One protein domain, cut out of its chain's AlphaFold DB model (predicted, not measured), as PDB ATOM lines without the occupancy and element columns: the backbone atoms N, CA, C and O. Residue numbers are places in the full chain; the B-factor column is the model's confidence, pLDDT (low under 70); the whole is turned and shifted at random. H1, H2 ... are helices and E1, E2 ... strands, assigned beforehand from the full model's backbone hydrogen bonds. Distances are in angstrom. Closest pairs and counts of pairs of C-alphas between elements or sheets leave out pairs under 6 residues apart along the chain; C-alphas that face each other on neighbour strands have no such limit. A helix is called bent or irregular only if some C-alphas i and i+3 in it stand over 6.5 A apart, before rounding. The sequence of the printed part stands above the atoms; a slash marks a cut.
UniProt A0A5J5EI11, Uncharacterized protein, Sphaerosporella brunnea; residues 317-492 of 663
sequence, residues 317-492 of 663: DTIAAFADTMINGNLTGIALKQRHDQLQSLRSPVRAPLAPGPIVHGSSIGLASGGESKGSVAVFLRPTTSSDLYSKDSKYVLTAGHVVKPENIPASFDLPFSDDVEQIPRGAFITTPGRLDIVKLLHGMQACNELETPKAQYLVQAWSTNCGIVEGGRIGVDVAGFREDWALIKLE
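AT A GLANCE: This is residues 317 to 492 of the 663 residues of an uncharacterized protein of Sphaerosporella brunnea (UniProt A0A5J5EI11). The domain has two lobes side by side: a curled six-stranded sheet like part of a barrel, with the long hairpin E5 and E6 in its middle, and a cluster of four helices at one end, where H1 crosses the hairpin H5 and H6 and H2 meets the end of H1. Residues 411 to 416, in the loop between H3 and H4, stick out. The printed part has 176 residues, with six named helices and six named strands in the order H1 H2 E1 E2 E3 H3 H4 E4 H5 H6 E5 E6. The sheet runs E1 E4 E5 E6 E3 E2, all antiparallel, and the class is mixed, helices and strands. The whole is compact, with a radius of gyration of the C-alphas of 17.9 A, and flat, spanning 52 by 46 by 25 A.

IN THESE COORDINATES: H1, residues 317 to 328, begins at C-alpha 317 (-53.174, -9.175, -63.593) and is 16.4 A long. H2, residues 333 to 345, measures 18.6 A. E1 is 364 to 367, E2 380 to 383, E3 396 to 399, H3 401 to 404. H4, 419 to 422, is neither bent nor irregular, but only just: C-alphas 419 and 422 are 6.0 A apart. E4 is 429 to 431, H5 435 to 446 (-48.911, -8.046, -42.417 at C-alpha 435), H6 454 to 462. E5, 466 to 477, is 29.7 A long and bends by 57 degrees at residue 471; E6, 483 to 491, is 25.0 A and ends at C-alpha 491 (-39.396, -20.782, -36.425).

HOW THE PARTS SIT: The sheet is strongly twisted. Within hydrogen-bond range are N 474 and O 486, 3.0 A, across the hairpin E5 and E6; N 397 and O 489, 2.8 A, across the neighbours E6 and E3; N 381 and O 396, 2.8 A, across the hairpin E2 and E3; N 430 and O 468, 2.9 A, across the neighbours E4 and E5; and N 431 and O 366, 2.8 A, across the neighbours E1 and E4. H3 stands at the sheet's level, at a height of 1.5 A. H4 and H5 only graze the sheet, with residues 421 to 422 and 435 to 438. H5 and H6 touch at a shallow tilt of 22 degrees, opposite ways, closest at C-alphas 438 and 459, 6.0 A. Helix packing is mostly crossed, lines at large angles: H1, with residues 323 to 327 alone, touches H5 at a steep tilt of 64 degrees, closest at C-alphas 327 and 439, 5.5 A. With residues 319 to 323 alone it touches H6, closest at C-alphas 319 and 457, 6.1 A. H1 and H2 only just touch, with 3 pairs of C-alphas within 8 A, closest 328 and 336, 6.3 A. In H1, H2, H5 and H6 every O i to N i+4 pair is within hydrogen-bond range; H3 and H4 are too short for one.

THE WHOLE: The C-alphas farthest apart, of Asp 317 and Ala 480, are 55.9 A apart. The printed part has no cut. The links H2 to E1, E1 to E2, E2 to E3 and H3 to H4 are long. Mean pLDDT of the printed part is 85.8; residue 317, residues 347 to 357 and 406 to 409 are under 70.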
ATOM      1  N   ASP A 317     -51.937  -9.865 -63.998       51.12
ATOM      2  CA  ASP A 317     -53.174  -9.175 -63.593       51.12
ATOM      3  C   ASP A 317     -53.663  -9.596 -62.195       51.12
ATOM      4  O   ASP A 317     -54.194  -8.789 -61.431       51.12
ATOM      5  N   THR A 318     -53.441 -10.865 -61.828       70.69
ATOM      6  CA  THR A 318     -53.827 -11.397 -60.515       70.69
ATOM      7  C   THR A 318     -53.036 -10.769 -59.366       70.69
ATOM      8  O   THR A 318     -53.610 -10.518 -58.310       70.69
ATOM      9  N   ILE A 319     -51.746 -10.469 -59.548       79.06
ATOM     10  CA  ILE A 319     -50.866  -9.961 -58.482       79.06
ATOM     11  C   ILE A 319     -51.245  -8.526 -58.116       79.06
ATOM     12  O   ILE A 319     -51.380  -8.218 -56.932       79.06
ATOM     13  N   ALA A 320     -51.470  -7.671 -59.118       82.62
ATOM     14  CA  ALA A 320     -51.922  -6.301 -58.893       82.62
ATOM     15  C   ALA A 320     -53.307  -6.281 -58.223       82.62
ATOM     16  O   ALA A 320     -53.483  -5.601 -57.213       82.62
ATOM     17  N   ALA A 321     -54.249  -7.109 -58.691       84.69
ATOM     18  CA  ALA A 321     -55.574  -7.235 -58.084       84.69
ATOM     19  C   ALA A 321     -55.532  -7.779 -56.638       84.69
ATOM     20  O   ALA A 321     -56.270  -7.295 -55.776       84.69
ATOM     21  N   PHE A 322     -54.658  -8.747 -56.330       88.50
ATOM     22  CA  PHE A 322     -54.454  -9.222 -54.956       88.50
ATOM     23  C   PHE A 322     -53.827  -8.142 -54.068       88.50
ATOM     24  O   PHE A 322     -54.290  -7.952 -52.942       88.50
ATOM     25  N   ALA A 323     -52.831  -7.404 -54.564       88.88
ATOM     26  CA  ALA A 323     -52.227  -6.295 -53.833       88.88
ATOM     27  C   ALA A 323     -53.247  -5.179 -53.551       88.88
ATOM     28  O   ALA A 323     -53.372  -4.759 -52.403       88.88
ATOM     29  N   ASP A 324     -54.044  -4.769 -54.539       88.69
ATOM     30  CA  ASP A 324     -55.149  -3.821 -54.352       88.69
ATOM     31  C   ASP A 324     -56.194  -4.345 -53.359       88.69
ATOM     32  O   ASP A 324     -56.674  -3.590 -52.515       88.69
ATOM     33  N   THR A 325     -56.511  -5.641 -53.382       89.50
ATOM     34  CA  THR A 325     -57.423  -6.263 -52.406       89.50
ATOM     35  C   THR A 325     -56.860  -6.174 -50.979       89.50
ATOM     36  O   THR A 325     -57.592  -5.814 -50.056       89.50
ATOM     37  N   MET A 326     -55.555  -6.414 -50.788       90.44
ATOM     38  CA  MET A 326     -54.871  -6.232 -49.496       90.44
ATOM     39  C   MET A 326     -54.836  -4.756 -49.069       90.44
ATOM     40  O   MET A 326     -55.121  -4.442 -47.914       90.44
ATOM     41  N   ILE A 327     -54.540  -3.833 -49.987       90.75
ATOM     42  CA  ILE A 327     -54.505  -2.386 -49.720       90.75
ATOM     43  C   ILE A 327     -55.890  -1.859 -49.340       90.75
ATOM     44  O   ILE A 327     -56.016  -1.094 -48.388       90.75
ATOM     45  N   ASN A 328     -56.937  -2.281 -50.043       90.00
ATOM     46  CA  ASN A 328     -58.278  -1.714 -49.917       90.00
ATOM     47  C   ASN A 328     -59.139  -2.435 -48.867       90.00
ATOM     48  O   ASN A 328     -60.094  -1.846 -48.363       90.00
ATOM     49  N   GLY A 329     -58.822  -3.686 -48.509       86.00
ATOM     50  CA  GLY A 329     -59.541  -4.450 -47.480       86.00
ATOM     51  C   GLY A 329     -61.019  -4.698 -47.805       86.00
ATOM     52  O   GLY A 329     -61.839  -4.781 -46.895       86.00
ATOM     53  N   ASN A 330     -61.373  -4.746 -49.096       85.56
ATOM     54  CA  ASN A 330     -62.750  -4.742 -49.622       85.56
ATOM     55  C   ASN A 330     -63.611  -3.522 -49.213       85.56
ATOM     56  O   ASN A 330     -64.829  -3.538 -49.395       85.56
ATOM     57  N   LEU A 331     -63.007  -2.452 -48.684       85.50
ATOM     58  CA  LEU A 331     -63.718  -1.225 -48.324       85.50
ATOM     59  C   LEU A 331     -64.026  -0.370 -49.559       85.50
ATOM     60  O   LEU A 331     -63.310  -0.392 -50.558       85.50
ATOM     61  N   THR A 332     -65.073   0.452 -49.459       87.81
ATOM     62  CA  THR A 332     -65.468   1.422 -50.492       87.81
ATOM     63  C   THR A 332     -65.775   2.794 -49.878       87.81
ATOM     64  O   THR A 332     -65.886   2.940 -48.656       87.81
ATOM     65  N   GLY A 333     -65.874   3.828 -50.720       90.56
ATOM     66  CA  GLY A 333     -66.304   5.173 -50.318       90.56
ATOM     67  C   GLY A 333     -65.482   5.782 -49.173       90.56
ATOM     68  O   GLY A 333     -64.252   5.801 -49.209       90.56
ATOM     69  N   ILE A 334     -66.175   6.288 -48.146       89.19
ATOM     70  CA  ILE A 334     -65.551   6.956 -46.990       89.19
ATOM     71  C   ILE A 334     -64.642   5.997 -46.207       89.19
ATOM     72  O   ILE A 334     -63.548   6.399 -45.821       89.19
ATOM     73  N   ALA A 335     -65.043   4.733 -46.029       84.81
ATOM     74  CA  ALA A 335     -64.249   3.741 -45.300       84.81
ATOM     75  C   ALA A 335     -62.933   3.415 -46.030       84.81
ATOM     76  O   ALA A 335     -61.879   3.315 -45.403       84.81
ATOM     77  N   LEU A 336     -62.971   3.335 -47.367       87.75
ATOM     78  CA  LEU A 336     -61.761   3.185 -48.178       87.75
ATOM     79  C   LEU A 336     -60.831   4.394 -48.026       87.75
ATOM     80  O   LEU A 336     -59.632   4.218 -47.812       87.75
ATOM     81  N   LYS A 337     -61.382   5.616 -48.072       86.50
ATOM     82  CA  LYS A 337     -60.594   6.834 -47.849       86.50
ATOM     83  C   LYS A 337     -59.953   6.833 -46.457       86.50
ATOM     84  O   LYS A 337     -58.751   7.032 -46.357       86.50
ATOM     85  N   GLN A 338     -60.718   6.541 -45.405       87.31
ATOM     86  CA  GLN A 338     -60.215   6.466 -44.028       87.31
ATOM     87  C   GLN A 338     -59.074   5.450 -43.880       87.31
ATOM     88  O   GLN A 338     -58.082   5.747 -43.219       87.31
ATOM     89  N   ARG A 339     -59.164   4.287 -44.541       88.88
ATOM     90  CA  ARG A 339     -58.087   3.286 -44.576       88.88
ATOM     91  C   ARG A 339     -56.843   3.783 -45.319       88.88
ATOM     92  O   ARG A 339     -55.730   3.557 -44.853       88.88
ATOM     93  N   HIS A 340     -56.999   4.494 -46.435       89.31
ATOM     94  CA  HIS A 340     -55.871   5.119 -47.142       89.31
ATOM     95  C   HIS A 340     -55.230   6.249 -46.326       89.31
ATOM     96  O   HIS A 340     -54.007   6.305 -46.234       89.31
ATOM     97  N   ASP A 341     -56.029   7.108 -45.689       87.81
ATOM     98  CA  ASP A 341     -55.567   8.170 -44.786       87.81
ATOM     99  C   ASP A 341     -54.802   7.553 -43.581       87.81
ATOM    100  O   ASP A 341     -53.711   8.007 -43.226       87.81
ATOM    101  N   GLN A 342     -55.303   6.444 -43.016       88.00
ATOM    102  CA  GLN A 342     -54.634   5.651 -41.975       88.00
ATOM    103  C   GLN A 342     -53.296   5.067 -42.455       88.00
ATOM    104  O   GLN A 342     -52.276   5.274 -41.795       88.00
ATOM    105  N   LEU A 343     -53.254   4.377 -43.600       87.00
ATOM    106  CA  LEU A 343     -52.012   3.819 -44.153       87.00
ATOM    107  C   LEU A 343     -50.965   4.913 -44.438       87.00
ATOM    108  O   LEU A 343     -49.781   4.716 -44.156       87.00
ATOM    109  N   GLN A 344     -51.393   6.097 -44.894       85.31
ATOM    110  CA  GLN A 344     -50.519   7.265 -45.060       85.31
ATOM    111  C   GLN A 344     -49.984   7.805 -43.725       85.31
ATOM    112  O   GLN A 344     -48.803   8.142 -43.645       85.31
ATOM    113  N   SER A 345     -50.806   7.853 -42.670       80.75
ATOM    114  CA  SER A 345     -50.361   8.273 -41.328       80.75
ATOM    115  C   SER A 345     -49.312   7.337 -40.708       80.75
ATOM    116  O   SER A 345     -48.484   7.774 -39.915       80.75
ATOM    117  N   LEU A 346     -49.303   6.057 -41.100       73.94
ATOM    118  CA  LEU A 346     -48.416   5.023 -40.555       73.94
ATOM    119  C   LEU A 346     -47.036   4.962 -41.245       73.94
ATOM    120  O   LEU A 346     -46.287   4.000 -41.041       73.94
ATOM    121  N   ARG A 347     -46.691   5.953 -42.081       60.44
ATOM    122  CA  ARG A 347     -45.413   6.022 -42.812       60.44
ATOM    123  C   ARG A 347     -44.215   5.936 -41.859       60.44
ATOM    124  O   ARG A 347     -43.994   6.792 -41.010       60.44
ATOM    125  N   SER A 348     -43.417   4.884 -42.019       53.94
ATOM    126  CA  SER A 348     -42.161   4.634 -41.298       53.94
ATOM    127  C   SER A 348     -41.313   3.658 -42.125       53.94
ATOM    128  O   SER A 348     -41.894   2.853 -42.861       53.94
ATOM    129  N   PRO A 349     -39.970   3.704 -42.052       50.53
ATOM    130  CA  PRO A 349     -39.102   2.869 -42.880       50.53
ATOM    131  C   PRO A 349     -39.240   1.387 -42.507       50.53
ATOM    132  O   PRO A 349     -38.857   0.965 -41.418       50.53
ATOM    133  N   VAL A 350     -39.776   0.580 -43.422       54.75
ATOM    134  CA  VAL A 350     -39.976  -0.852 -43.181       54.75
ATOM    135  C   VAL A 350     -38.658  -1.610 -43.358       54.75
ATOM    136  O   VAL A 350     -38.129  -1.715 -44.465       54.75
ATOM    137  N   ARG A 351     -38.170  -2.207 -42.268       58.00
ATOM    138  CA  ARG A 351     -37.058  -3.173 -42.246       58.00
ATOM    139  C   ARG A 351     -37.526  -4.549 -42.756       58.00
ATOM    140  O   ARG A 351     -37.600  -5.508 -41.994       58.00
ATOM    141  N   ALA A 352     -37.921  -4.624 -44.027       49.78
ATOM    142  CA  ALA A 352     -38.411  -5.852 -44.657       49.78
ATOM    143  C   ALA A 352     -37.271  -6.637 -45.333       49.78
ATOM    144  O   ALA A 352     -36.681  -6.116 -46.285       49.78
ATOM    145  N   PRO A 353     -36.995  -7.896 -44.941       48.16
ATOM    146  CA  PRO A 353     -36.224  -8.800 -45.786       48.16
ATOM    147  C   PRO A 353     -37.026  -9.110 -47.061       48.16
ATOM    148  O   PRO A 353     -38.131  -9.652 -47.009       48.16
ATOM    149  N   LEU A 354     -36.470  -8.747 -48.222       50.84
ATOM    150  CA  LEU A 354     -37.098  -8.915 -49.545       50.84
ATOM    151  C   LEU A 354     -36.942 -10.335 -50.133       50.84
ATOM    152  O   LEU A 354     -37.159 -10.541 -51.323       50.84
ATOM    153  N   ALA A 355     -36.532 -11.295 -49.305       55.38
ATOM    154  CA  ALA A 355     -36.429 -12.717 -49.613       55.38
ATOM    155  C   ALA A 355     -36.565 -13.530 -48.308       55.38
ATOM    156  O   ALA A 355     -36.273 -12.984 -47.235       55.38
ATOM    157  N   PRO A 356     -36.929 -14.826 -48.367       58.16
ATOM    158  CA  PRO A 356     -36.783 -15.729 -47.230       58.16
ATOM    159  C   PRO A 356     -35.306 -15.788 -46.818       58.16
ATOM    160  O   PRO A 356     -34.420 -15.866 -47.671       58.16
ATOM    161  N   GLY A 357     -35.026 -15.719 -45.520       67.06
ATOM    162  CA  GLY A 357     -33.663 -15.548 -45.025       67.06
ATOM    163  C   GLY A 357     -33.598 -15.477 -43.500       67.06
ATOM    164  O   GLY A 357     -34.590 -15.785 -42.834       67.06
ATOM    165  N   PRO A 358     -32.443 -15.087 -42.930       75.88
ATOM    166  CA  PRO A 358     -32.294 -14.978 -41.488       75.88
ATOM    167  C   PRO A 358     -33.231 -13.905 -40.929       75.88
ATOM    168  O   PRO A 358     -33.167 -12.736 -41.314       75.88
ATOM    169  N   ILE A 359     -34.069 -14.303 -39.979       85.12
ATOM    170  CA  ILE A 359     -34.757 -13.383 -39.085       85.12
ATOM    171  C   ILE A 359     -33.700 -12.792 -38.146       85.12
ATOM    172  O   ILE A 359     -32.824 -13.495 -37.641       85.12
ATOM    173  N   VAL A 360     -33.773 -11.482 -37.927       86.81
ATOM    174  CA  VAL A 360     -32.826 -10.708 -37.110       86.81
ATOM    175  C   VAL A 360     -33.553  -9.944 -36.004       86.81
ATOM    176  O   VAL A 360     -34.782  -9.818 -36.031       86.81
ATOM    177  N   HIS A 361     -32.814  -9.415 -35.035       88.12
ATOM    178  CA  HIS A 361     -33.386  -8.566 -33.988       88.12
ATOM    179  C   HIS A 361     -34.131  -7.356 -34.589       88.12
ATOM    180  O   HIS A 361     -33.763  -6.824 -35.638       88.12
ATOM    181  N   GLY A 362     -35.273  -6.990 -33.997       88.69
ATOM    182  CA  GLY A 362     -36.133  -5.921 -34.519       88.69
ATOM    183  C   GLY A 362     -36.771  -6.190 -35.894       88.69
ATOM    184  O   GLY A 362     -37.301  -5.256 -36.499       88.69
ATOM    185  N   SER A 363     -36.753  -7.430 -36.406       89.12
ATOM    186  CA  SER A 363     -37.504  -7.801 -37.620       89.12
ATOM    187  C   SER A 363     -39.005  -7.597 -37.423       89.12
ATOM    188  O   SER A 363     -39.538  -7.916 -36.360       89.12
ATOM    189  N   SER A 364     -39.691  -7.106 -38.458       91.06
ATOM    190  CA  SER A 364     -41.154  -6.981 -38.466       91.06
ATOM    191  C   SER A 364     -41.810  -8.359 -38.534       91.06
ATOM    192  O   SER A 364     -41.523  -9.125 -39.450       91.06
ATOM    193  N   ILE A 365     -42.708  -8.662 -37.598       92.19
ATOM    194  CA  ILE A 365     -43.505  -9.901 -37.576       92.19
ATOM    195  C   ILE A 365     -44.965  -9.609 -37.231       92.19
ATOM    196  O   ILE A 365     -45.278  -8.579 -36.637       92.19
ATOM    197  N   GLY A 366     -45.861 -10.516 -37.608       91.88
ATOM    198  CA  GLY A 366     -47.294 -10.435 -37.321       91.88
ATOM    199  C   GLY A 366     -48.010 -11.728 -37.704       91.88
ATOM    200  O   GLY A 366     -47.382 -12.667 -38.187       91.88
ATOM    201  N   LEU A 367     -49.322 -11.795 -37.497       90.81
ATOM    202  CA  LEU A 367     -50.109 -13.003 -37.762       90.81
ATOM    203  C   LEU A 367     -50.264 -13.310 -39.258       90.81
ATOM    204  O   LEU A 367     -50.435 -12.412 -40.079       90.81
ATOM    205  N   ALA A 368     -50.269 -14.599 -39.602       87.75
ATOM    206  CA  ALA A 368     -50.568 -15.106 -40.944       87.75
ATOM    207  C   ALA A 368     -52.077 -15.312 -41.203       87.75
ATOM    208  O   ALA A 368     -52.485 -15.770 -42.272       87.75
ATOM    209  N   SER A 369     -52.939 -14.971 -40.244       82.94
ATOM    210  CA  SER A 369     -54.398 -15.025 -40.367       82.94
ATOM    211  C   SER A 369     -55.058 -13.968 -39.476       82.94
ATOM    212  O   SER A 369     -54.446 -13.455 -38.542       82.94
ATOM    213  N   GLY A 370     -56.303 -13.595 -39.786       81.81
ATOM    214  CA  GLY A 370     -56.979 -12.493 -39.097       81.81
ATOM    215  C   GLY A 370     -56.406 -11.116 -39.457       81.81
ATOM    216  O   GLY A 370     -56.055 -10.870 -40.613       81.81
ATOM    217  N   GLY A 371     -56.381 -10.215 -38.471       79.19
ATOM    218  CA  GLY A 371     -56.083  -8.792 -38.650       79.19
ATOM    219  C   GLY A 371     -54.618  -8.450 -38.951       79.19
ATOM    220  O   GLY A 371     -53.701  -9.251 -38.787       79.19
ATOM    221  N   GLU A 372     -54.403  -7.203 -39.371       86.81
ATOM    222  CA  GLU A 372     -53.089  -6.633 -39.690       86.81
ATOM    223  C   GLU A 372     -52.282  -6.308 -38.421       86.81
ATOM    224  O   GLU A 372     -52.159  -5.148 -38.027       86.81
ATOM    225  N   SER A 373     -51.714  -7.325 -37.769       86.44
ATOM    226  CA  SER A 373     -50.794  -7.097 -36.649       86.44
ATOM    227  C   SER A 373     -49.371  -6.752 -37.115       86.44
ATOM    228  O   SER A 373     -48.933  -7.099 -38.220       86.44
ATOM    229  N   LYS A 374     -48.648  -6.035 -36.248       90.06
ATOM    230  CA  LYS A 374     -47.211  -5.775 -36.347       90.06
ATOM    231  C   LYS A 374     -46.595  -5.748 -34.956       90.06
ATOM    232  O   LYS A 374     -47.059  -5.016 -34.084       90.06
ATOM    233  N   GLY A 375     -45.487  -6.455 -34.815       92.56
ATOM    234  CA  GLY A 375     -44.549  -6.333 -33.716       92.56
ATOM    235  C   GLY A 375     -43.109  -6.442 -34.198       92.56
ATOM    236  O   GLY A 375     -42.788  -6.242 -35.375       92.56
ATOM    237  N   SER A 376     -42.240  -6.771 -33.257       94.12
ATOM    238  CA  SER A 376     -40.801  -6.916 -33.421       94.12
ATOM    239  C   SER A 376     -40.337  -8.260 -32.865       94.12
ATOM    240  O   SER A 376     -40.923  -8.784 -31.917       94.12
ATOM    241  N   VAL A 377     -39.270  -8.811 -33.438       93.94
ATOM    242  CA  VAL A 377     -38.548  -9.962 -32.872       93.94
ATOM    243  C   VAL A 377     -37.604  -9.483 -31.766       93.94
ATOM    244  O   VAL A 377     -36.747  -8.634 -32.022       93.94
ATOM    245  N   ALA A 378     -37.740 -10.043 -30.560       93.06
ATOM    246  CA  ALA A 378     -36.874  -9.738 -29.422       93.06
ATOM    247  C   ALA A 378     -35.555 -10.508 -29.489       93.06
ATOM    248  O   ALA A 378     -34.542  -9.980 -29.931       93.06
ATOM    249  N   VAL A 379     -35.552 -11.758 -29.025       94.12
ATOM    250  CA  VAL A 379     -34.353 -12.594 -28.872       94.12
ATOM    251  C   VAL A 379     -34.628 -14.008 -29.349       94.12
ATOM    252  O   VAL A 379     -35.781 -14.446 -29.358       94.12
ATOM    253  N   PHE A 380     -33.563 -14.726 -29.698       94.38
ATOM    254  CA  PHE A 380     -33.626 -16.141 -30.045       94.38
ATOM    255  C   PHE A 380     -33.406 -16.974 -28.780       94.38
ATOM    256  O   PHE A 380     -32.467 -16.711 -28.025       94.38
ATOM    257  N   LEU A 381     -34.256 -17.968 -28.533       94.62
ATOM    258  CA  LEU A 381     -34.205 -18.828 -27.351       94.62
ATOM    259  C   LEU A 381     -34.119 -20.313 -27.719       94.62
ATOM    260  O   LEU A 381     -34.609 -20.746 -28.765       94.62
ATOM    261  N   ARG A 382     -33.534 -21.093 -26.808       93.81
ATOM    262  CA  ARG A 382     -33.617 -22.561 -26.761       93.81
ATOM    263  C   ARG A 382     -33.953 -23.004 -25.334       93.81
ATOM    264  O   ARG A 382     -33.505 -22.354 -24.385       93.81
ATOM    265  N   PRO A 383     -34.713 -24.094 -25.149       95.38
ATOM    266  CA  PRO A 383     -34.824 -24.719 -23.842       95.38
ATOM    267  C   PRO A 383     -33.507 -25.448 -23.533       95.38
ATOM    268  O   PRO A 383     -32.880 -26.019 -24.428       95.38
ATOM    269  N   THR A 384     -33.068 -25.450 -22.272       94.75
ATOM    270  CA  THR A 384     -31.802 -26.111 -21.885       94.75
ATOM    271  C   THR A 384     -31.887 -27.641 -21.960       94.75
ATOM    272  O   THR A 384     -30.868 -28.324 -22.084       94.75
ATOM    273  N   THR A 385     -33.107 -28.182 -21.931       93.31
ATOM    274  CA  THR A 385     -33.441 -29.602 -22.067       93.31
ATOM    275  C   THR A 385     -34.639 -29.776 -23.002       93.31
ATOM    276  O   THR A 385     -35.542 -28.943 -23.032       93.31
ATOM    277  N   SER A 386     -34.667 -30.868 -23.770       94.56
ATOM    278  CA  SER A 386     -35.836 -31.206 -24.593       94.56
ATOM    279  C   SER A 386     -36.984 -31.788 -23.757       94.56
ATOM    280  O   SER A 386     -36.772 -32.366 -22.691       94.56
ATOM    281  N   SER A 387     -38.190 -31.682 -24.304       93.75
ATOM    282  CA  SER A 387     -39.451 -32.275 -23.849       93.75
ATOM    283  C   SER A 387     -40.269 -32.721 -25.070       93.75
ATOM    284  O   SER A 387     -39.865 -32.455 -26.204       93.75
ATOM    285  N   ASP A 388     -41.436 -33.329 -24.854       90.38
ATOM    286  CA  ASP A 388     -42.327 -33.768 -25.941       90.38
ATOM    287  C   ASP A 388     -42.861 -32.606 -26.809       90.38
ATOM    288  O   ASP A 388     -43.196 -32.810 -27.973       90.38
ATOM    289  N   LEU A 389     -42.926 -31.384 -26.256       89.81
ATOM    290  CA  LEU A 389     -43.406 -30.178 -26.951       89.81
ATOM    291  C   LEU A 389     -42.261 -29.274 -27.440       89.81
ATOM    292  O   LEU A 389     -42.314 -28.730 -28.544       89.81
ATOM    293  N   TYR A 390     -41.213 -29.113 -26.628       94.88
ATOM    294  CA  TYR A 390     -40.114 -28.183 -26.897       94.88
ATOM    295  C   TYR A 390     -38.795 -28.928 -27.088       94.88
ATOM    296  O   TYR A 390     -38.324 -29.598 -26.169       94.88
ATOM    297  N   SER A 391     -38.170 -28.782 -28.258       93.31
ATOM    298  CA  SER A 391     -36.877 -29.402 -28.564       93.31
ATOM    299  C   SER A 391     -35.742 -28.391 -28.430       93.31
ATOM    300  O   SER A 391     -35.797 -27.321 -29.034       93.31
ATOM    301  N   LYS A 392     -34.674 -28.760 -27.713       93.06
ATOM    302  CA  LYS A 392     -33.437 -27.964 -27.592       93.06
ATOM    303  C   LYS A 392     -32.816 -27.602 -28.954       93.06
ATOM    304  O   LYS A 392     -32.106 -26.610 -29.058       93.06
ATOM    305  N   ASP A 393     -33.064 -28.424 -29.976       90.44
ATOM    306  CA  ASP A 393     -32.464 -28.313 -31.308       90.44
ATOM    307  C   ASP A 393     -33.304 -27.416 -32.250       90.44
ATOM    308  O   ASP A 393     -32.854 -27.053 -33.335       90.44
ATOM    309  N   SER A 394     -34.520 -27.031 -31.835       90.50
ATOM    310  CA  SER A 394     -35.366 -26.056 -32.540       90.50
ATOM    311  C   SER A 394     -34.991 -24.613 -32.182       90.50
ATOM    312  O   SER A 394     -34.477 -24.338 -31.099       90.50
ATOM    313  N   LYS A 395     -35.268 -23.667 -33.086       90.56
ATOM    314  CA  LYS A 395     -35.090 -22.227 -32.844       90.56
ATOM    315  C   LYS A 395     -36.419 -21.603 -32.442       90.56
ATOM    316  O   LYS A 395     -37.403 -21.732 -33.170       90.56
ATOM    317  N   TYR A 396     -36.423 -20.902 -31.315       95.38
ATOM    318  CA  TYR A 396     -37.569 -20.131 -30.850       95.38
ATOM    319  C   TYR A 396     -37.232 -18.639 -30.832       95.38
ATOM    320  O   TYR A 396     -36.071 -18.268 -30.662       95.38
ATOM    321  N   VAL A 397     -38.238 -17.780 -30.970       95.81
ATOM    322  CA  VAL A 397     -38.136 -16.330 -30.774       95.81
ATOM    323  C   VAL A 397     -39.189 -15.832 -29.797       95.81
ATOM    324  O   VAL A 397     -40.295 -16.371 -29.730       95.81
ATOM    325  N   LEU A 398     -38.845 -14.775 -29.061       96.62
ATOM    326  CA  LEU A 398     -39.813 -13.990 -28.298       96.62
ATOM    327  C   LEU A 398     -40.360 -12.810 -29.106       96.62
ATOM    328  O   LEU A 398     -39.642 -12.161 -29.869       96.62
ATOM    329  N   THR A 399     -41.622 -12.488 -28.843       96.62
ATOM    330  CA  THR A 399     -42.262 -11.202 -29.145       96.62
ATOM    331  C   THR A 399     -43.296 -10.883 -28.058       96.62
ATOM    332  O   THR A 399     -43.464 -11.674 -27.127       96.62
ATOM    333  N   ALA A 400     -43.982  -9.741 -28.136       95.56
ATOM    334  CA  ALA A 400     -45.046  -9.408 -27.189       95.56
ATOM    335  C   ALA A 400     -46.341 -10.173 -27.510       95.56
ATOM    336  O   ALA A 400     -46.662 -10.425 -28.670       95.56
ATOM    337  N   GLY A 401     -47.093 -10.547 -26.481       93.94
ATOM    338  CA  GLY A 401     -48.245 -11.442 -26.589       93.94
ATOM    339  C   GLY A 401     -49.335 -10.929 -27.531       93.94
ATOM    340  O   GLY A 401     -49.795 -11.642 -28.424       93.94
ATOM    341  N   HIS A 402     -49.683  -9.652 -27.397       90.94
ATOM    342  CA  HIS A 402     -50.674  -8.967 -28.236       90.94
ATOM    343  C   HIS A 402     -50.263  -8.798 -29.717       90.94
ATOM    344  O   HIS A 402     -51.077  -8.393 -30.541       90.94
ATOM    345  N   VAL A 403     -49.019  -9.116 -30.105       91.81
ATOM    346  CA  VAL A 403     -48.613  -9.152 -31.527       91.81
ATOM    347  C   VAL A 403     -49.230 -10.362 -32.239       91.81
ATOM    348  O   VAL A 403     -49.531 -10.299 -33.435       91.81
ATOM    349  N   VAL A 404     -49.436 -11.457 -31.498       90.44
ATOM    350  CA  VAL A 404     -49.968 -12.736 -31.996       90.44
ATOM    351  C   VAL A 404     -51.327 -13.119 -31.396       90.44
ATOM    352  O   VAL A 404     -51.860 -14.187 -31.688       90.44
ATOM    353  N   LYS A 405     -51.931 -12.225 -30.611       85.88
ATOM    354  CA  LYS A 405     -53.349 -12.272 -30.252       85.88
ATOM    355  C   LYS A 405     -54.027 -11.005 -30.784       85.88
ATOM    356  O   LYS A 405     -53.709  -9.930 -30.284       85.88
ATOM    357  N   PRO A 406     -54.938 -11.094 -31.775       65.56
ATOM    358  CA  PRO A 406     -55.733  -9.944 -32.184       65.56
ATOM    359  C   PRO A 406     -56.543  -9.420 -30.999       65.56
ATOM    360  O   PRO A 406     -56.966 -10.196 -30.139       65.56
ATOM    361  N   GLU A 407     -56.791  -8.115 -30.979       64.31
ATOM    362  CA  GLU A 407     -57.598  -7.457 -29.956       64.31
ATOM    363  C   GLU A 407     -59.084  -7.854 -30.077       64.31
ATOM    364  O   GLU A 407     -59.913  -7.109 -30.595       64.31
ATOM    365  N   ASN A 408     -59.428  -9.039 -29.557       62.97
ATOM    366  CA  ASN A 408     -60.800  -9.485 -29.288       62.97
ATOM    367  C   ASN A 408     -61.374  -8.716 -28.083       62.97
ATOM    368  O   ASN A 408     -61.727  -9.291 -27.056       62.97
ATOM    369  N   ILE A 409     -61.407  -7.392 -28.210       68.88
ATOM    370  CA  ILE A 409     -61.950  -6.449 -27.241       68.88
ATOM    371  C   ILE A 409     -63.481  -6.617 -27.220       68.88
ATOM    372  O   ILE A 409     -64.116  -6.442 -28.264       68.88
ATOM    373  N   PRO A 410     -64.097  -6.972 -26.075       72.19
ATOM    374  CA  PRO A 410     -65.550  -7.089 -25.970       72.19
ATOM    375  C   PRO A 410     -66.262  -5.765 -26.269       72.19
ATOM    376  O   PRO A 410     -65.741  -4.690 -25.989       72.19
ATOM    377  N   ALA A 411     -67.488  -5.826 -26.792       77.62
ATOM    378  CA  ALA A 411     -68.265  -4.635 -27.170       77.62
ATOM    379  C   ALA A 411     -68.777  -3.787 -25.977       77.62
ATOM    380  O   ALA A 411     -69.492  -2.806 -26.172       77.62
ATOM    381  N   SER A 412     -68.462  -4.186 -24.745       84.31
ATOM    382  CA  SER A 412     -68.852  -3.533 -23.496       84.31
ATOM    383  C   SER A 412     -67.815  -3.838 -22.422       84.31
ATOM    384  O   SER A 412     -67.312  -4.962 -22.356       84.31
ATOM    385  N   PHE A 413     -67.469  -2.836 -21.613       90.69
ATOM    386  CA  PHE A 413     -66.426  -2.936 -20.584       90.69
ATOM    387  C   PHE A 413     -66.978  -2.917 -19.158       90.69
ATOM    388  O   PHE A 413     -66.250  -3.301 -18.246       90.69
ATOM    389  N   ASP A 414     -68.244  -2.540 -18.980       89.81
ATOM    390  CA  ASP A 414     -69.043  -2.532 -17.747       89.81
ATOM    391  C   ASP A 414     -69.424  -3.942 -17.250       89.81
ATOM    392  O   ASP A 414     -69.787  -4.120 -16.085       89.81
ATOM    393  N   LEU A 415     -69.277  -4.962 -18.103       90.38
ATOM    394  CA  LEU A 415     -69.491  -6.375 -17.783       90.38
ATOM    395  C   LEU A 415     -68.167  -7.159 -17.664       90.38
ATOM    396  O   LEU A 415     -67.222  -6.887 -18.408       90.38
ATOM    397  N   PRO A 416     -68.075  -8.159 -16.765       90.69
ATOM    398  CA  PRO A 416     -66.858  -8.943 -16.552       90.69
ATOM    399  C   PRO A 416     -66.450  -9.771 -17.783       90.69
ATOM    400  O   PRO A 416     -67.261 -10.492 -18.362       90.69
ATOM    401  N   PHE A 417     -65.165  -9.715 -18.138       89.00
ATOM    402  CA  PHE A 417     -64.563 -10.505 -19.215       89.00
ATOM    403  C   PHE A 417     -64.367 -11.973 -18.810       89.00
ATOM    404  O   PHE A 417     -64.011 -12.279 -17.669       89.00
ATOM    405  N   SER A 418     -64.507 -12.877 -19.779       84.75
ATOM    406  CA  SER A 418     -64.152 -14.293 -19.658       84.75
ATOM    407  C   SER A 418     -62.630 -14.513 -19.603       84.75
ATOM    408  O   SER A 418     -61.840 -13.701 -20.083       84.75
ATOM    409  N   ASP A 419     -62.186 -15.616 -18.989       78.75
ATOM    410  CA  ASP A 419     -60.757 -15.884 -18.739       78.75
ATOM    411  C   ASP A 419     -59.949 -16.274 -19.994       78.75
ATOM    412  O   ASP A 419     -58.719 -16.200 -20.003       78.75
ATOM    413  N   ASP A 420     -60.616 -16.625 -21.094       79.88
ATOM    414  CA  ASP A 420     -59.990 -16.827 -22.405       79.88
ATOM    415  C   ASP A 420     -59.410 -15.527 -22.998       79.88
ATOM    416  O   ASP A 420     -58.529 -15.573 -23.865       79.88
ATOM    417  N   VAL A 421     -59.804 -14.355 -22.479       79.06
ATOM    418  CA  VAL A 421     -59.225 -13.057 -22.856       79.06
ATOM    419  C   VAL A 421     -57.716 -12.971 -22.559       79.06
ATOM    420  O   VAL A 421     -57.006 -12.254 -23.258       79.06
ATOM    421  N   GLU A 422     -57.172 -13.783 -21.647       79.31
ATOM    422  CA  GLU A 422     -55.732 -13.810 -21.311       79.31
ATOM    423  C   GLU A 422     -54.913 -14.853 -22.100       79.31
ATOM    424  O   GLU A 422     -53.693 -14.729 -22.232       79.31
ATOM    425  N   GLN A 423     -55.569 -15.869 -22.670       81.50
ATOM    426  CA  GLN A 423     -54.896 -17.002 -23.323       81.50
ATOM    427  C   GLN A 423     -54.401 -16.646 -24.730       81.50
ATOM    428  O   GLN A 423     -55.166 -16.119 -25.541       81.50
ATOM    429  N   ILE A 424     -53.145 -16.955 -25.062       87.38
ATOM    430  CA  ILE A 424     -52.618 -16.763 -26.424       87.38
ATOM    431  C   ILE A 424     -52.891 -18.021 -27.268       87.38
ATOM    432  O   ILE A 424     -52.621 -19.129 -26.800       87.38
ATOM    433  N   PRO A 425     -53.411 -17.889 -28.507       85.50
ATOM    434  CA  PRO A 425     -53.719 -19.039 -29.353       85.50
ATOM    435  C   PRO A 425     -52.446 -19.779 -29.794       85.50
ATOM    436  O   PRO A 425     -51.738 -19.355 -30.710       85.50
ATOM    437  N   ARG A 426     -52.175 -20.927 -29.164       91.19
ATOM    438  CA  ARG A 426     -51.175 -21.893 -29.641       91.19
ATOM    439  C   ARG A 426     -51.581 -22.428 -31.020       91.19
ATOM    440  O   ARG A 426     -52.766 -22.584 -31.306       91.19
ATOM    441  N   GLY A 427     -50.604 -22.697 -31.883       91.19
ATOM    442  CA  GLY A 427     -50.832 -23.081 -33.280       91.19
ATOM    443  C   GLY A 427     -51.098 -21.908 -34.234       91.19
ATOM    444  O   GLY A 427     -51.252 -22.134 -35.432       91.19
ATOM    445  N   ALA A 428     -51.134 -20.659 -33.753       91.44
ATOM    446  CA  ALA A 428     -51.248 -19.493 -34.627       91.44
ATOM    447  C   ALA A 428     -49.974 -19.310 -35.471       91.44
ATOM    448  O   ALA A 428     -48.867 -19.221 -34.937       91.44
ATOM    449  N   PHE A 429     -50.132 -19.239 -36.791       92.94
ATOM    450  CA  PHE A 429     -49.038 -19.000 -37.734       92.94
ATOM    451  C   PHE A 429     -48.652 -17.512 -37.793       92.94
ATOM    452  O   PHE A 429     -49.522 -16.637 -37.730       92.94
ATOM    453  N   ILE A 430     -47.362 -17.224 -37.987       93.06
ATOM    454  CA  ILE A 430     -46.832 -15.862 -38.175       93.06
ATOM    455  C   ILE A 430     -46.166 -15.663 -39.546       93.06
ATOM    456  O   ILE A 430     -45.710 -16.621 -40.168       93.06
ATOM    457  N   THR A 431     -46.076 -14.408 -39.990       90.94
ATOM    458  CA  THR A 431     -45.361 -13.959 -41.201       90.94
ATOM    459  C   THR A 431     -44.205 -13.018 -40.854       90.94
ATOM    460  O   THR A 431     -44.215 -12.351 -39.813       90.94
ATOM    461  N   THR A 432     -43.219 -12.944 -41.753       89.00
ATOM    462  CA  THR A 432     -42.198 -11.887 -41.799       89.00
ATOM    463  C   THR A 432     -42.071 -11.383 -43.247       89.00
ATOM    464  O   THR A 432     -41.857 -12.206 -44.140       89.00
ATOM    465  N   PRO A 433     -42.212 -10.070 -43.529       87.88
ATOM    466  CA  PRO A 433     -42.609  -8.995 -42.610       87.88
ATOM    467  C   PRO A 433     -44.002  -9.203 -41.993       87.88
ATOM    468  O   PRO A 433     -44.805  -9.970 -42.516       87.88
ATOM    469  N   GLY A 434     -44.321  -8.484 -40.912       89.81
ATOM    470  CA  GLY A 434     -45.679  -8.472 -40.364       89.81
ATOM    471  C   GLY A 434     -46.679  -7.850 -41.343       89.81
ATOM    472  O   GLY A 434     -46.363  -6.871 -42.026       89.81
ATOM    473  N   ARG A 435     -47.900  -8.395 -41.402       89.44
ATOM    474  CA  ARG A 435     -48.911  -8.046 -42.417       89.44
ATOM    475  C   ARG A 435     -49.160  -6.550 -42.589       89.44
ATOM    476  O   ARG A 435     -49.210  -6.090 -43.725       89.44
ATOM    477  N   LEU A 436     -49.241  -5.775 -41.508       89.50
ATOM    478  CA  LEU A 436     -49.442  -4.323 -41.605       89.50
ATOM    479  C   LEU A 436     -48.332  -3.623 -42.413       89.50
ATOM    480  O   LEU A 436     -48.608  -2.713 -43.192       89.50
ATOM    481  N   ASP A 437     -47.073  -4.047 -42.272       88.38
ATOM    482  CA  ASP A 437     -45.968  -3.497 -43.064       88.38
ATOM    483  C   ASP A 437     -46.000  -3.968 -44.527       88.38
ATOM    484  O   ASP A 437     -45.592  -3.207 -45.405       88.38
ATOM    485  N   ILE A 438     -46.527  -5.167 -44.806       88.75
ATOM    486  CA  ILE A 438     -46.792  -5.629 -46.178       88.75
ATOM    487  C   ILE A 438     -47.825  -4.708 -46.846       88.75
ATOM    488  O   ILE A 438     -47.540  -4.176 -47.919       88.75
ATOM    489  N   VAL A 439     -48.965  -4.426 -46.193       91.06
ATOM    490  CA  VAL A 439     -49.978  -3.487 -46.724       91.06
ATOM    491  C   VAL A 439     -49.371  -2.108 -46.975       91.06
ATOM    492  O   VAL A 439     -49.567  -1.532 -48.041       91.06
ATOM    493  N   LYS A 440     -48.588  -1.580 -46.027       88.25
ATOM    494  CA  LYS A 440     -47.964  -0.251 -46.147       88.25
ATOM    495  C   LYS A 440     -46.926  -0.170 -47.271       88.25
ATOM    496  O   LYS A 440     -46.833   0.867 -47.926       88.25
ATOM    497  N   LEU A 441     -46.157  -1.235 -47.515       86.31
ATOM    498  CA  LEU A 441     -45.240  -1.298 -48.657       86.31
ATOM    499  C   LEU A 441     -46.001  -1.359 -49.984       86.31
ATOM    500  O   LEU A 441     -45.667  -0.606 -50.897       86.31
ATOM    501  N   LEU A 442     -47.039  -2.196 -50.078       90.00
ATOM    502  CA  LEU A 442     -47.886  -2.287 -51.270       90.00
ATOM    503  C   LEU A 442     -48.613  -0.958 -51.544       90.00
ATOM    504  O   LEU A 442     -48.596  -0.489 -52.676       90.00
ATOM    505  N   HIS A 443     -49.144  -0.280 -50.521       91.31
ATOM    506  CA  HIS A 443     -49.764   1.051 -50.632       91.31
ATOM    507  C   HIS A 443     -48.789   2.114 -51.159       91.31
ATOM    508  O   HIS A 443     -49.107   2.858 -52.088       91.31
ATOM    509  N   GLY A 444     -47.556   2.137 -50.639       86.12
ATOM    510  CA  GLY A 444     -46.500   3.011 -51.156       86.12
ATOM    511  C   GLY A 444     -46.126   2.714 -52.614       86.12
ATOM    512  O   GLY A 444     -45.806   3.632 -53.364       86.12
ATOM    513  N   MET A 445     -46.204   1.450 -53.033       86.00
ATOM    514  CA  MET A 445     -45.925   1.015 -54.405       86.00
ATOM    515  C   MET A 445     -47.099   1.280 -55.361       86.00
ATOM    516  O   MET A 445     -46.867   1.641 -56.514       86.00
ATOM    517  N   GLN A 446     -48.347   1.203 -54.893       87.31
ATOM    518  CA  GLN A 446     -49.548   1.613 -55.632       87.31
ATOM    519  C   GLN A 446     -49.457   3.090 -56.044       87.31
ATOM    520  O   GLN A 446     -49.645   3.412 -57.214       87.31
ATOM    521  N   ALA A 447     -49.038   3.972 -55.128       81.94
ATOM    522  CA  ALA A 447     -48.820   5.395 -55.413       81.94
ATOM    523  C   ALA A 447     -47.742   5.672 -56.492       81.94
ATOM    524  O   ALA A 447     -47.729   6.754 -57.081       81.94
ATOM    525  N   CYS A 448     -46.863   4.703 -56.774       80.31
ATOM    526  CA  CYS A 448     -45.838   4.770 -57.821       80.31
ATOM    527  C   CYS A 448     -46.193   3.975 -59.098       80.31
ATOM    528  O   CYS A 448     -45.443   4.038 -60.072       80.31
ATOM    529  N   ASN A 449     -47.328   3.261 -59.127       80.50
ATOM    530  CA  ASN A 449     -47.684   2.246 -60.133       80.50
ATOM    531  C   ASN A 449     -46.671   1.079 -60.220       80.50
ATOM    532  O   ASN A 449     -46.290   0.642 -61.304       80.50
ATOM    533  N   GLU A 450     -46.220   0.570 -59.069       81.25
ATOM    534  CA  GLU A 450     -45.222  -0.511 -58.948       81.25
ATOM    535  C   GLU A 450     -45.811  -1.879 -58.527       81.25
ATOM    536  O   GLU A 450     -45.057  -2.804 -58.212       81.25
ATOM    537  N   LEU A 451     -47.140  -2.051 -58.525       81.06
ATOM    538  CA  LEU A 451     -47.792  -3.309 -58.104       81.06
ATOM    539  C   LEU A 451     -47.531  -4.509 -59.035       81.06
ATOM    540  O   LEU A 451     -47.652  -5.651 -58.604       81.06
ATOM    541  N   GLU A 452     -47.111  -4.265 -60.275       79.88
ATOM    542  CA  GLU A 452     -46.676  -5.295 -61.235       79.88
ATOM    543  C   GLU A 452     -45.216  -5.747 -61.019       79.88
ATOM    544  O   GLU A 452     -44.706  -6.607 -61.737       79.88
ATOM    545  N   THR A 453     -44.479  -5.144 -60.078       76.69
ATOM    546  CA  THR A 453     -43.056  -5.466 -59.889       76.69
ATOM    547  C   THR A 453     -42.853  -6.789 -59.133       76.69
ATOM    548  O   THR A 453     -43.639  -7.119 -58.242       76.69
ATOM    549  N   PRO A 454     -41.732  -7.508 -59.356       79.00
ATOM    550  CA  PRO A 454     -41.391  -8.706 -58.577       79.00
ATOM    551  C   PRO A 454     -41.328  -8.476 -57.056       79.00
ATOM    552  O   PRO A 454     -41.533  -9.399 -56.274       79.00
ATOM    553  N   LYS A 455     -41.092  -7.233 -56.617       79.31
ATOM    554  CA  LYS A 455     -41.152  -6.837 -55.202       79.31
ATOM    555  C   LYS A 455     -42.586  -6.872 -54.656       79.31
ATOM    556  O   LYS A 455     -42.781  -7.319 -53.530       79.31
ATOM    557  N   ALA A 456     -43.579  -6.435 -55.433       82.31
ATOM    558  CA  ALA A 456     -44.987  -6.543 -55.054       82.31
ATOM    559  C   ALA A 456     -45.451  -8.007 -55.063       82.31
ATOM    560  O   ALA A 456     -46.090  -8.441 -54.110       82.31
ATOM    561  N   GLN A 457     -45.034  -8.792 -56.064       82.50
ATOM    562  CA  GLN A 457     -45.263 -10.241 -56.107       82.50
ATOM    563  C   GLN A 457     -44.713 -10.949 -54.858       82.50
ATOM    564  O   GLN A 457     -45.439 -11.709 -54.218       82.50
ATOM    565  N   TYR A 458     -43.468 -10.655 -54.461       81.69
ATOM    566  CA  TYR A 458     -42.884 -11.188 -53.228       81.69
ATOM    567  C   TYR A 458     -43.669 -10.767 -51.976       81.69
ATOM    568  O   TYR A 458     -43.907 -11.590 -51.100       81.69
ATOM    569  N   LEU A 459     -44.112  -9.509 -51.885       84.94
ATOM    570  CA  LEU A 459     -44.907  -9.022 -50.752       84.94
ATOM    571  C   LEU A 459     -46.284  -9.709 -50.662       84.94
ATOM    572  O   LEU A 459     -46.701 -10.100 -49.572       84.94
ATOM    573  N   VAL A 460     -46.949  -9.930 -51.800       87.69
ATOM    574  CA  VAL A 460     -48.198 -10.707 -51.899       87.69
ATOM    575  C   VAL A 460     -47.979 -12.179 -51.518       87.69
ATOM    576  O   VAL A 460     -48.841 -12.770 -50.873       87.69
ATOM    577  N   GLN A 461     -46.820 -12.766 -51.835       83.81
ATOM    578  CA  GLN A 461     -46.449 -14.119 -51.399       83.81
ATOM    579  C   GLN A 461     -46.114 -14.181 -49.895       83.81
ATOM    580  O   GLN A 461     -46.537 -15.102 -49.195       83.81
ATOM    581  N   ALA A 462     -45.389 -13.194 -49.365       82.38
ATOM    582  CA  ALA A 462     -45.016 -13.115 -47.952       82.38
ATOM    583  C   ALA A 462     -46.244 -12.998 -47.029       82.38
ATOM    584  O   ALA A 462     -46.224 -13.509 -45.913       82.38
ATOM    585  N   TRP A 463     -47.346 -12.414 -47.517       85.69
ATOM    586  CA  TRP A 463     -48.631 -12.331 -46.811       85.69
ATOM    587  C   TRP A 463     -49.192 -13.689 -46.355       85.69
ATOM    588  O   TRP A 463     -49.913 -13.748 -45.354       85.69
ATOM    589  N   SER A 464     -48.891 -14.767 -47.086       80.88
ATOM    590  CA  SER A 464     -49.326 -16.145 -46.814       80.88
ATOM    591  C   SER A 464     -48.173 -17.109 -46.508       80.88
ATOM    592  O   SER A 464     -48.420 -18.284 -46.243       80.88
ATOM    593  N   THR A 465     -46.921 -16.638 -46.521       85.56
ATOM    594  CA  THR A 465     -45.751 -17.473 -46.224       85.56
ATOM    595  C   THR A 465     -45.494 -17.494 -44.720       85.56
ATOM    596  O   THR A 465     -44.967 -16.538 -44.148       85.56
ATOM    597  N   ASN A 466     -45.862 -18.604 -44.081       90.12
ATOM    598  CA  ASN A 466     -45.600 -18.827 -42.663       90.12
ATOM    599  C   ASN A 466     -44.085 -18.896 -42.400       90.12
ATOM    600  O   ASN A 466     -43.371 -19.627 -43.087       90.12
ATOM    601  N   CYS A 467     -43.602 -18.183 -41.381       90.06
ATOM    602  CA  CYS A 467     -42.210 -18.258 -40.917       90.06
ATOM    603  C   CYS A 467     -42.052 -18.857 -39.512       90.06
ATOM    604  O   CYS A 467     -40.930 -19.082 -39.053       90.06
ATOM    605  N   GLY A 468     -43.165 -19.139 -38.834       93.75
ATOM    606  CA  GLY A 468     -43.184 -19.781 -37.529       93.75
ATOM    607  C   GLY A 468     -44.593 -19.990 -36.979       93.75
ATOM    608  O   GLY A 468     -45.583 -19.532 -37.559       93.75
ATOM    609  N   ILE A 469     -44.659 -20.674 -35.838       95.56
ATOM    610  CA  ILE A 469     -45.884 -21.073 -35.137       95.56
ATOM    611  C   ILE A 469     -45.774 -20.665 -33.663       95.56
ATOM    612  O   ILE A 469     -44.740 -20.891 -33.030       95.56
ATOM    613  N   VAL A 470     -46.830 -20.078 -33.100       95.88
ATOM    614  CA  VAL A 470     -46.930 -19.785 -31.661       95.88
ATOM    615  C   VAL A 470     -47.077 -21.090 -30.876       95.88
ATOM    616  O   VAL A 470     -48.079 -21.789 -31.012       95.88
ATOM    617  N   GLU A 471     -46.101 -21.404 -30.027       95.62
ATOM    618  CA  GLU A 471     -46.084 -22.626 -29.203       95.62
ATOM    619  C   GLU A 471     -46.600 -22.373 -27.774       95.62
ATOM    620  O   GLU A 471     -47.031 -23.303 -27.094       95.62
ATOM    621  N   GLY A 472     -46.593 -21.116 -27.315       93.31
ATOM    622  CA  GLY A 472     -47.073 -20.698 -25.996       93.31
ATOM    623  C   GLY A 472     -46.957 -19.186 -25.789       93.31
ATOM    624  O   GLY A 472     -46.334 -18.487 -26.590       93.31
ATOM    625  N   GLY A 473     -47.559 -18.671 -24.720       93.31
ATOM    626  CA  GLY A 473     -47.545 -17.243 -24.403       93.31
ATOM    627  C   GLY A 473     -48.705 -16.825 -23.509       93.31
ATOM    628  O   GLY A 473     -49.698 -17.545 -23.392       93.31
ATOM    629  N   ARG A 474     -48.583 -15.654 -22.879       92.00
ATOM    630  CA  ARG A 474     -49.529 -15.181 -21.860       92.00
ATOM    631  C   ARG A 474     -49.655 -13.657 -21.871       92.00
ATOM    632  O   ARG A 474     -48.654 -12.953 -22.022       92.00
ATOM    633  N   ILE A 475     -50.882 -13.161 -21.694       91.31
ATOM    634  CA  ILE A 475     -51.181 -11.742 -21.458       91.31
ATOM    635  C   ILE A 475     -51.924 -11.645 -20.125       91.31
ATOM    636  O   ILE A 475     -53.022 -12.176 -20.010       91.31
ATOM    637  N   GLY A 476     -51.329 -11.012 -19.117       92.25
ATOM    638  CA  GLY A 476     -51.830 -11.077 -17.742       92.25
ATOM    639  C   GLY A 476     -50.858 -10.478 -16.725       92.25
ATOM    640  O   GLY A 476     -50.155  -9.508 -17.020       92.25
ATOM    641  N   VAL A 477     -50.805 -11.061 -15.526       93.94
ATOM    642  CA  VAL A 477     -49.892 -10.667 -14.440       93.94
ATOM    643  C   VAL A 477     -49.326 -11.914 -13.750       93.94
ATOM    644  O   VAL A 477     -50.060 -12.853 -13.426       93.94
ATOM    645  N   ASP A 478     -48.014 -11.911 -13.495       94.38
ATOM    646  CA  ASP A 478     -47.318 -12.995 -12.802       94.38
ATOM    647  C   ASP A 478     -47.500 -12.958 -11.272       94.38
ATOM    648  O   ASP A 478     -47.975 -11.987 -10.679       94.38
ATOM    649  N   VAL A 479     -47.071 -14.028 -10.596       93.06
ATOM    650  CA  VAL A 479     -47.197 -14.181  -9.133       93.06
ATOM    651  C   VAL A 479     -46.388 -13.163  -8.305       93.06
ATOM    652  O   VAL A 479     -46.529 -13.121  -7.085       93.06
ATOM    653  N   ALA A 480     -45.537 -12.344  -8.935       93.12
ATOM    654  CA  ALA A 480     -44.796 -11.243  -8.315       93.12
ATOM    655  C   ALA A 480     -45.363  -9.851  -8.679       93.12
ATOM    656  O   ALA A 480     -44.762  -8.820  -8.335       93.12
ATOM    657  N   GLY A 481     -46.512  -9.822  -9.360       94.88
ATOM    658  CA  GLY A 481     -47.210  -8.620  -9.792       94.88
ATOM    659  C   GLY A 481     -46.635  -7.978 -11.055       94.88
ATOM    660  O   GLY A 481     -46.984  -6.838 -11.333       94.88
ATOM    661  N   PHE A 482     -45.733  -8.631 -11.798       95.88
ATOM    662  CA  PHE A 482     -45.210  -8.083 -13.057       95.88
ATOM    663  C   PHE A 482     -46.112  -8.427 -14.235       95.88
ATOM    664  O   PHE A 482     -46.706  -9.501 -14.280       95.88
ATOM    665  N   ARG A 483     -46.190  -7.515 -15.208       95.25
ATOM    666  CA  ARG A 483     -46.928  -7.743 -16.453       95.25
ATOM    667  C   ARG A 483     -46.415  -9.002 -17.161       95.25
ATOM    668  O   ARG A 483     -45.210  -9.185 -17.334       95.25
ATOM    669  N   GLU A 484     -47.348  -9.816 -17.629       94.88
ATOM    670  CA  GLU A 484     -47.125 -10.820 -18.664       94.88
ATOM    671  C   GLU A 484     -47.685 -10.266 -19.974       94.88
ATOM    672  O   GLU A 484     -48.834  -9.830 -20.035       94.88
ATOM    673  N   ASP A 485     -46.855 -10.218 -21.010       94.94
ATOM    674  CA  ASP A 485     -47.266  -9.878 -22.374       94.94
ATOM    675  C   ASP A 485     -46.200 -10.396 -23.340       94.94
ATOM    676  O   ASP A 485     -45.416  -9.640 -23.913       94.94
ATOM    677  N   TRP A 486     -46.104 -11.719 -23.452       95.75
ATOM    678  CA  TRP A 486     -45.086 -12.379 -24.265       95.75
ATOM    679  C   TRP A 486     -45.673 -13.566 -25.025       95.75
ATOM    680  O   TRP A 486     -46.580 -14.244 -24.542       95.75
ATOM    681  N   ALA A 487     -45.120 -13.836 -26.206       96.81
ATOM    682  CA  ALA A 487     -45.362 -15.055 -26.961       96.81
ATOM    683  C   ALA A 487     -44.042 -15.696 -27.385       96.81
ATOM    684  O   ALA A 487     -43.098 -15.009 -27.782       96.81
ATOM    685  N   LEU A 488     -44.011 -17.024 -27.312       97.38
ATOM    686  CA  LEU A 488     -42.924 -17.875 -27.764       97.38
ATOM    687  C   LEU A 488     -43.322 -18.511 -29.098       97.38
ATOM    688  O   LEU A 488     -44.291 -19.269 -29.185       97.38
ATOM    689  N   ILE A 489     -42.553 -18.205 -30.135       96.81
ATOM    690  CA  ILE A 489     -42.777 -18.676 -31.499       96.81
ATOM    691  C   ILE A 489     -41.635 -19.606 -31.880       96.81
ATOM    692  O   ILE A 489     -40.474 -19.240 -31.736       96.81
ATOM    693  N   LYS A 490     -41.942 -20.784 -32.409       96.00
ATOM    694  CA  LYS A 490     -40.969 -21.663 -33.066       96.00
ATOM    695  C   LYS A 490     -40.858 -21.279 -34.529       96.00
ATOM    696  O   LYS A 490     -41.882 -21.113 -35.188       96.00
ATOM    697  N   LEU A 491     -39.637 -21.124 -35.024       93.62
ATOM    698  CA  LEU A 491     -39.396 -20.782 -36.425       93.62
ATOM    699  C   LEU A 491     -39.481 -22.019 -37.324       93.62
ATOM    700  O   LEU A 491     -39.094 -23.119 -36.925       93.62
ATOM    701  N   GLU A 492     -39.954 -21.815 -38.552       90.88
ATOM    702  CA  GLU A 492     -39.893 -22.829 -39.605       90.88
ATOM    703  C   GLU A 492     -38.427 -23.099 -40.013       90.88
ATOM    704  O   GLU A 492     -37.633 -22.155 -40.053       90.88
TER     705      GLU A 492